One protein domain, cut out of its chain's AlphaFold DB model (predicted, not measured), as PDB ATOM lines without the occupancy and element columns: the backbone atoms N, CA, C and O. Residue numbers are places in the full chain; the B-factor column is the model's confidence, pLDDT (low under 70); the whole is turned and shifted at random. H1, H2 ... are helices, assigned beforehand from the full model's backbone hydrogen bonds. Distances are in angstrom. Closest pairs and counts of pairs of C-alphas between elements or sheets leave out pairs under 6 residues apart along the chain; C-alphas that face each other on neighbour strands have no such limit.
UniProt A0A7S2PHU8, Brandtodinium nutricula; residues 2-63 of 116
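AT A GLANCE: This is residues 2 to 63 of the 116 residues of a protein of Brandtodinium nutricula (UniProt A0A7S2PHU8). Three short helices, H1, H2 and H3, make a small head, in which H1 and H2 meet at a corner and H2 and H3 run opposite ways, and a long helix, H4, leads away from it as an arm; residues 51 to 63, of which 51 to 62 belong to H4, stick out. The printed part has 62 residues with four named helices, H1, H2, H3 and H4 in chain order, and no named strand; the class is all helix. The whole is loose, with a radius of gyration of the C-alphas of 14.4 A, and spans 48 by 22 by 19 A, the arm making the length.

HOW THE PARTS SIT: H1, residues 2 to 14, and H2, residues 16 to 24, touch only at the corner by their tight link, through residues 11 to 13 of H1 alone. Their closest C-alphas, those of Leu 12 and Arg 19, are 5.6 A apart, and their lines are only just about perpendicular, at 71 degrees. H3, residues 27 to 35, only just touches H1, with 3 pairs of C-alphas within 8 A, through residues 4 to 8 of H1 alone; the closest C-alphas, those of Leu 5 and Ala 34, are 7.0 A apart, and the lines are only just about perpendicular, at 72 degrees. H2 and H3 are close but not clearly touching, their closest C-alphas, those of Val 22 and Val 30, 6.1 A apart; they run opposite ways at a steep tilt of 39 degrees. H4, residues 44 to 62, touches no helix, and is only just apart from H2, at 8.4 A. Every O i to N i+4 pair is within hydrogen-bond range in H1, H2 and H4; in H3, 3 of 5 are.

IN THESE COORDINATES: H1 begins at C-alpha 2, (34.812, -7.740, 7.492), and is 18.7 A long from first to last C-alpha. H2 measures 12.5 A and H3 13.5 A. H4 runs 27.2 A from C-alpha 44 at (34.811, -32.340, 12.838) to C-alpha 62 at (55.579, -38.533, -3.673).

THE WHOLE: The two C-alphas farthest apart, those of Pro 27 and Cys 63, are 47.7 A apart. The printed part has no cut; the link from H2 to H3 is tight, and that from H3 to H4, 8 residues, is short. The mean pLDDT of the printed part is 87.8, and residue 63 is under 70.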
ATOM      1  N   ARG A   2      36.232  -7.489   7.852       79.62
ATOM      2  CA  ARG A   2      34.812  -7.740   7.492       79.62
ATOM      3  C   ARG A   2      34.538  -9.099   6.825       79.62
ATOM      4  O   ARG A   2      33.562  -9.749   7.170       79.62
ATOM      5  N   ARG A   3      35.392  -9.547   5.895       82.81
ATOM      6  CA  ARG A   3      35.229 -10.858   5.229       82.81
ATOM      7  C   ARG A   3      35.345 -12.031   6.207       82.81
ATOM      8  O   ARG A   3      34.506 -12.917   6.161       82.81
ATOM      9  N   SER A   4      36.317 -11.993   7.118       81.50
ATOM     10  CA  SER A   4      36.522 -13.039   8.129       81.50
ATOM     11  C   SER A   4      35.311 -13.181   9.052       81.50
ATOM     12  O   SER A   4      34.854 -14.291   9.289       81.50
ATOM     13  N   LEU A   5      34.719 -12.062   9.482       84.56
ATOM     14  CA  LEU A   5      33.503 -12.071  10.302       84.56
ATOM     15  C   LEU A   5      32.286 -12.629   9.548       84.56
ATOM     16  O   LEU A   5      31.486 -13.358  10.127       84.56
ATOM     17  N   LEU A   6      32.153 -12.337   8.249       88.75
ATOM     18  CA  LEU A   6      31.097 -12.931   7.419       88.75
ATOM     19  C   LEU A   6      31.280 -14.445   7.266       88.75
ATOM     20  O   LEU A   6      30.300 -15.190   7.322       88.75
ATOM     21  N   SER A   7      32.522 -14.903   7.108       89.00
ATOM     22  CA  SER A   7      32.860 -16.327   7.061       89.00
ATOM     23  C   SER A   7      32.585 -17.021   8.394       89.00
ATOM     24  O   SER A   7      31.981 -18.091   8.390       89.00
ATOM     25  N   LEU A   8      32.932 -16.396   9.521       89.75
ATOM     26  CA  LEU A   8      32.620 -16.912  10.854       89.75
ATOM     27  C   LEU A   8      31.107 -16.992  11.074       89.75
ATOM     28  O   LEU A   8      30.603 -18.012  11.529       89.75
ATOM     29  N   HIS A   9      30.357 -15.960  10.682       91.00
ATOM     30  CA  HIS A   9      28.897 -15.972  10.766       91.00
ATOM     31  C   HIS A   9      28.275 -17.090   9.911       91.00
ATOM     32  O   HIS A   9      27.323 -17.750  10.330       91.00
ATOM     33  N   ALA A  10      28.808 -17.335   8.712       91.12
ATOM     34  CA  ALA A  10      28.385 -18.465   7.891       91.12
ATOM     35  C   ALA A  10      28.718 -19.812   8.559       91.12
ATOM     36  O   ALA A  10      27.856 -20.689   8.600       91.12
ATOM     37  N   ALA A  11      29.917 -19.950   9.131       90.25
ATOM     38  CA  ALA A  11      30.342 -21.156   9.835       90.25
ATOM     39  C   ALA A  11      29.473 -21.434  11.070       90.25
ATOM     40  O   ALA A  11      28.979 -22.544  11.218       90.25
ATOM     41  N   LEU A  12      29.186 -20.419  11.891       92.38
ATOM     42  CA  LEU A  12      28.284 -20.532  13.040       92.38
ATOM     43  C   LEU A  12      26.873 -20.967  12.630       92.38
ATOM     44  O   LEU A  12      26.242 -21.741  13.336       92.38
ATOM     45  N   ARG A  13      26.354 -20.522  11.479       91.62
ATOM     46  CA  ARG A  13      25.033 -20.979  11.007       91.62
ATOM     47  C   ARG A  13      25.022 -22.446  10.580       91.62
ATOM     48  O   ARG A  13      24.010 -23.109  10.775       91.62
ATOM     49  N   ALA A  14      26.114 -22.928   9.995       88.44
ATOM     50  CA  ALA A  14      26.204 -24.276   9.439       88.44
ATOM     51  C   ALA A  14      26.745 -25.325  10.429       88.44
ATOM     52  O   ALA A  14      26.520 -26.515  10.232       88.44
ATOM     53  N   ASN A  15      27.467 -24.905  11.470       92.12
ATOM     54  CA  ASN A  15      28.165 -25.783  12.402       92.12
ATOM     55  C   ASN A  15      27.596 -25.631  13.821       92.12
ATOM     56  O   ASN A  15      27.863 -24.656  14.524       92.12
ATOM     57  N   GLU A  16      26.790 -26.604  14.245       91.38
ATOM     58  CA  GLU A  16      26.208 -26.629  15.588       91.38
ATOM     59  C   GLU A  16      27.253 -26.799  16.689       91.38
ATOM     60  O   GLU A  16      27.185 -26.083  17.683       91.38
ATOM     61  N   GLU A  17      28.255 -27.652  16.475       90.50
ATOM     62  CA  GLU A  17      29.362 -27.871  17.413       90.50
ATOM     63  C   GLU A  17      30.063 -26.544  17.734       90.50
ATOM     64  O   GLU A  17      30.194 -26.176  18.899       90.50
ATOM     65  N   LEU A  18      30.389 -25.754  16.700       91.12
ATOM     66  CA  LEU A  18      31.018 -24.441  16.864       91.12
ATOM     67  C   LEU A  18      30.138 -23.462  17.653       91.12
ATOM     68  O   LEU A  18      30.651 -22.708  18.477       91.12
ATOM     69  N   ARG A  19      28.816 -23.465  17.430       92.81
ATOM     70  CA  ARG A  19      27.894 -22.617  18.208       92.81
ATOM     71  C   ARG A  19      27.882 -23.006  19.676       92.81
ATOM     72  O   ARG A  19      27.869 -22.120  20.525       92.81
ATOM     73  N   THR A  20      27.857 -24.301  19.966       92.12
ATOM     74  CA  THR A  20      27.857 -24.811  21.338       92.12
ATOM     75  C   THR A  20      29.160 -24.452  22.041       92.12
ATOM     76  O   THR A  20      29.112 -23.952  23.160       92.12
ATOM     77  N   THR A  21      30.303 -24.592  21.362       90.12
ATOM     78  CA  THR A  21      31.605 -24.155  21.880       90.12
ATOM     79  C   THR A  21      31.617 -22.657  22.169       90.12
ATOM     80  O   THR A  21      31.905 -22.270  23.292       90.12
ATOM     81  N   VAL A  22      31.222 -21.804  21.218       91.06
ATOM     82  CA  VAL A  22      31.200 -20.341  21.422       91.06
ATOM     83  C   VAL A  22      30.282 -19.925  22.574       91.06
ATOM     84  O   VAL A  22      30.592 -18.979  23.285       91.06
ATOM     85  N   ARG A  23      29.158 -20.621  22.780       92.06
ATOM     86  CA  ARG A  23      28.237 -20.342  23.897       92.06
ATOM     87  C   ARG A  23      28.777 -20.759  25.265       92.06
ATOM     88  O   ARG A  23      28.281 -20.246  26.261       92.06
ATOM     89  N   ALA A  24      29.707 -21.708  25.308       91.69
ATOM     90  CA  ALA A  24      30.285 -22.228  26.544       91.69
ATOM     91  C   ALA A  24      31.538 -21.461  27.001       91.69
ATOM     92  O   ALA A  24      32.009 -21.701  28.108       91.69
ATOM     93  N   LEU A  25      32.075 -20.588  26.149       91.38
ATOM     94  CA  LEU A  25      33.300 -19.833  26.394       91.38
ATOM     95  C   LEU A  25      33.021 -18.469  27.026       91.38
ATOM     96  O   LEU A  25      31.959 -17.873  26.818       91.38
ATOM     97  N   ASP A  26      34.019 -17.948  27.733       89.44
ATOM     98  CA  ASP A  26      33.977 -16.593  28.266       89.44
ATOM     99  C   ASP A  26      34.149 -15.542  27.150       89.44
ATOM    100  O   ASP A  26      34.770 -15.811  26.116       89.44
ATOM    101  N   PRO A  27      33.661 -14.298  27.329       82.81
ATOM    102  CA  PRO A  27      33.703 -13.271  26.283       82.81
ATOM    103  C   PRO A  27      35.101 -12.997  25.699       82.81
ATOM    104  O   PRO A  27      35.205 -12.666  24.519       82.81
ATOM    105  N   GLY A  28      36.164 -13.147  26.500       80.25
ATOM    106  CA  GLY A  28      37.553 -12.995  26.044       80.25
ATOM    107  C   GLY A  28      38.029 -14.130  25.128       80.25
ATOM    108  O   GLY A  28      38.751 -13.892  24.164       80.25
ATOM    109  N   GLU A  29      37.557 -15.351  25.353       84.06
ATOM    110  CA  GLU A  29      37.899 -16.524  24.541       84.06
ATOM    111  C   GLU A  29      37.117 -16.542  23.214       84.06
ATOM    112  O   GLU A  29      37.584 -17.046  22.190       84.06
ATOM    113  N   VAL A  30      35.928 -15.928  23.187       84.56
ATOM    114  CA  VAL A  30      35.138 -15.760  21.956       84.56
ATOM    115  C   VAL A  30      35.861 -14.860  20.951       84.56
ATOM    116  O   VAL A  30      35.817 -15.118  19.743       84.56
ATOM    117  N   THR A  31      36.550 -13.816  21.423       85.38
ATOM    118  CA  THR A  31      37.372 -12.967  20.551       85.38
ATOM    119  C   THR A  31      38.515 -13.744  19.911       85.38
ATOM    120  O   THR A  31      38.764 -13.559  18.719       85.38
ATOM    121  N   ASP A  32      39.130 -14.684  20.629       87.19
ATOM    122  CA  ASP A  32      40.201 -15.516  20.078       87.19
ATOM    123  C   ASP A  32      39.700 -16.397  18.928       87.19
ATOM    124  O   ASP A  32      40.373 -16.521  17.903       87.19
ATOM    125  N   ILE A  33      38.469 -16.918  19.015       87.94
ATOM    126  CA  ILE A  33      37.841 -17.674  17.917       87.94
ATOM    127  C   ILE A  33      37.698 -16.825  16.651       87.94
ATOM    128  O   ILE A  33      37.903 -17.330  15.544       87.94
ATOM    129  N   ALA A  34      37.388 -15.534  16.784       85.75
ATOM    130  CA  ALA A  34      37.285 -14.640  15.633       85.75
ATOM    131  C   ALA A  34      38.633 -14.398  14.930       85.75
ATOM    132  O   ALA A  34      38.648 -14.027  13.751       85.75
ATOM    133  N   HIS A  35      39.744 -14.635  15.631       86.94
ATOM    134  CA  HIS A  35      41.105 -14.541  15.108       86.94
ATOM    135  C   HIS A  35      41.667 -15.874  14.587       86.94
ATOM    136  O   HIS A  35      42.721 -15.867  13.950       86.94
ATOM    137  N   GLN A  36      40.972 -16.995  14.799       87.81
ATOM    138  CA  GLN A  36      41.375 -18.298  14.268       87.81
ATOM    139  C   GLN A  36      41.299 -18.358  12.736       87.81
ATOM    140  O   GLN A  36      40.583 -17.596  12.077       87.81
ATOM    141  N   ASP A  37      42.031 -19.314  12.160       87.56
ATOM    142  CA  ASP A  37      41.920 -19.637  10.741       87.56
ATOM    143  C   ASP A  37      40.489 -20.131  10.433       87.56
ATOM    144  O   ASP A  37      39.981 -21.016  11.128       87.56
ATOM    145  N   PRO A  38      39.832 -19.642   9.362       87.56
ATOM    146  CA  PRO A  38      38.524 -20.135   8.935       87.56
ATOM    147  C   PRO A  38      38.420 -21.653   8.732       87.56
ATOM    148  O   PRO A  38      37.319 -22.211   8.731       87.56
ATOM    149  N   ARG A  39      39.545 -22.343   8.521       86.38
ATOM    150  CA  ARG A  39      39.616 -23.805   8.443       86.38
ATOM    151  C   ARG A  39      39.283 -24.482   9.771       86.38
ATOM    152  O   ARG A  39      38.721 -25.577   9.724       86.38
ATOM    153  N   GLU A  40      39.564 -23.837  10.900       87.31
ATOM    154  CA  GLU A  40      39.294 -24.356  12.247       87.31
ATOM    155  C   GLU A  40      37.804 -24.316  12.602       87.31
ATOM    156  O   GLU A  40      37.318 -25.162  13.346       87.31
ATOM    157  N   TRP A  41      37.036 -23.413  11.986       90.69
ATOM    158  CA  TRP A  41      35.585 -23.303  12.190       90.69
ATOM    159  C   TRP A  41      34.776 -24.420  11.507       90.69
ATOM    160  O   TRP A  41      33.551 -24.497  11.652       90.69
ATOM    161  N   ALA A  42      35.431 -25.276  10.720       88.38
ATOM    162  CA  ALA A  42      34.793 -26.406  10.059       88.38
ATOM    163  C   ALA A  42      34.359 -27.486  11.066       88.38
ATOM    164  O   ALA A  42      35.035 -27.748  12.060       88.38
ATOM    165  N   CYS A  43      33.252 -28.173  10.774       88.81
ATOM    166  CA  CYS A  43      32.808 -29.304  11.589       88.81
ATOM    167  C   CYS A  43      33.865 -30.422  11.614       88.81
ATOM    168  O   CYS A  43      34.689 -30.541  10.696       88.81
ATOM    169  N   ALA A  44      33.849 -31.249  12.663       86.38
ATOM    170  CA  ALA A  44      34.811 -32.340  12.838       86.38
ATOM    171  C   ALA A  44      34.923 -33.253  11.600       86.38
ATOM    172  O   ALA A  44      36.028 -33.622  11.196       86.38
ATOM    173  N   GLU A  45      33.801 -33.555  10.943       88.94
ATOM    174  CA  GLU A  45      33.782 -34.379   9.733       88.94
ATOM    175  C   GLU A  45      34.542 -33.724   8.568       88.94
ATOM    176  O   GLU A  45      35.384 -34.364   7.935       88.94
ATOM    177  N   LEU A  46      34.303 -32.435   8.302       89.50
ATOM    178  CA  LEU A  46      34.982 -31.720   7.222       89.50
ATOM    179  C   LEU A  46      36.478 -31.551   7.514       89.50
ATOM    180  O   LEU A  46      37.297 -31.688   6.604       89.50
ATOM    181  N   ARG A  47      36.850 -31.308   8.777       88.94
ATOM    182  CA  ARG A  47      38.258 -31.283   9.205       88.94
ATOM    183  C   ARG A  47      38.932 -32.633   8.952       88.94
ATOM    184  O   ARG A  47      40.023 -32.667   8.385       88.94
ATOM    185  N   LYS A  48      38.264 -33.742   9.289       90.56
ATOM    186  CA  LYS A  48      38.759 -35.101   9.026       90.56
ATOM    187  C   LYS A  48      38.956 -35.357   7.530       90.56
ATOM    188  O   LYS A  48      40.033 -35.797   7.138       90.56
ATOM    189  N   ARG A  49      37.965 -35.026   6.694       93.62
ATOM    190  CA  ARG A  49      38.063 -35.182   5.229       93.62
ATOM    191  C   ARG A  49      39.202 -34.358   4.632       93.62
ATOM    192  O   ARG A  49      39.949 -34.862   3.806       93.62
ATOM    193  N   ARG A  50      39.388 -33.115   5.085       92.62
ATOM    194  CA  ARG A  50      40.499 -32.265   4.626       92.62
ATOM    195  C   ARG A  50      41.866 -32.862   4.953       92.62
ATOM    196  O   ARG A  50      42.716 -32.887   4.073       92.62
ATOM    197  N   ARG A  51      42.060 -33.379   6.172       91.38
ATOM    198  CA  ARG A  51      43.306 -34.069   6.564       91.38
ATOM    199  C   ARG A  51      43.557 -35.320   5.725       91.38
ATOM    200  O   ARG A  51      44.694 -35.596   5.351       91.38
ATOM    201  N   GLN A  52      42.498 -36.066   5.415       94.06
ATOM    202  CA  GLN A  52      42.592 -37.213   4.521       94.06
ATOM    203  C   GLN A  52      43.050 -36.783   3.121       94.06
ATOM    204  O   GLN A  52      44.041 -37.310   2.631       94.06
ATOM    205  N   TRP A  53      42.411 -35.778   2.520       93.81
ATOM    206  CA  TRP A  53      42.808 -35.271   1.203       93.81
ATOM    207  C   TRP A  53      44.219 -34.695   1.173       93.81
ATOM    208  O   TRP A  53      44.932 -34.882   0.197       93.81
ATOM    209  N   GLU A  54      44.643 -34.011   2.233       92.38
ATOM    210  CA  GLU A  54      46.021 -33.543   2.372       92.38
ATOM    211  C   GLU A  54      47.007 -34.718   2.355       92.38
ATOM    212  O   GLU A  54      48.012 -34.679   1.646       92.38
ATOM    213  N   THR A  55      46.682 -35.796   3.068       91.31
ATOM    214  CA  THR A  55      47.497 -37.016   3.101       91.31
ATOM    215  C   THR A  55      47.549 -37.688   1.726       91.31
ATOM    216  O   THR A  55      48.631 -38.021   1.247       91.31
ATOM    217  N   GLU A  56      46.400 -37.834   1.066       90.44
ATOM    218  CA  GLU A  56      46.288 -38.412  -0.279       90.44
ATOM    219  C   GLU A  56      47.053 -37.579  -1.317       90.44
ATOM    220  O   GLU A  56      47.803 -38.129  -2.121       90.44
ATOM    221  N   ALA A  57      46.937 -36.250  -1.269       88.06
ATOM    222  CA  ALA A  57      47.639 -35.351  -2.181       88.06
ATOM    223  C   ALA A  57      49.161 -35.405  -1.987       88.06
ATOM    224  O   ALA A  57      49.912 -35.444  -2.962       88.06
ATOM    225  N   LEU A  58      49.632 -35.448  -0.736       88.75
ATOM    226  CA  LEU A  58      51.054 -35.617  -0.431       88.75
ATOM    227  C   LEU A  58      51.577 -36.978  -0.896       88.75
ATOM    228  O   LEU A  58      52.701 -37.067  -1.385       88.75
ATOM    229  N   GLN A  59      50.776 -38.033  -0.757       83.81
ATOM    230  CA  GLN A  59      51.130 -39.361  -1.242       83.81
ATOM    231  C   GLN A  59      51.213 -39.396  -2.773       83.81
ATOM    232  O   GLN A  59      52.205 -39.887  -3.309       83.81
ATOM    233  N   ALA A  60      50.237 -38.810  -3.469       78.12
ATOM    234  CA  ALA A  60      50.245 -38.691  -4.926       78.12
ATOM    235  C   ALA A  60      51.443 -37.872  -5.436       78.12
ATOM    236  O   ALA A  60      52.078 -38.239  -6.416       78.12
ATOM    237  N   ALA A  61      51.824 -36.797  -4.741       78.31
ATOM    238  CA  ALA A  61      53.004 -36.014  -5.111       78.31
ATOM    239  C   ALA A  61      54.329 -36.782  -4.925       78.31
ATOM    240  O   ALA A  61      55.307 -36.506  -5.618       78.31
ATOM    241  N   ARG A  62      54.382 -37.728  -3.976       73.19
ATOM    242  CA  ARG A  62      55.579 -38.533  -3.673       73.19
ATOM    243  C   ARG A  62      55.755 -39.737  -4.587       73.19
ATOM    244  O   ARG A  62      56.886 -40.180  -4.764       73.19
ATOM    245  N   CYS A  63      54.668 -40.270  -5.129       63.16
ATOM    246  CA  CYS A  63      54.682 -41.397  -6.048       63.16
ATOM    247  C   CYS A  63      54.328 -40.875  -7.441       63.16
ATOM    248  O   CYS A  63      53.143 -40.770  -7.742       63.16
TER     249      CYS A  63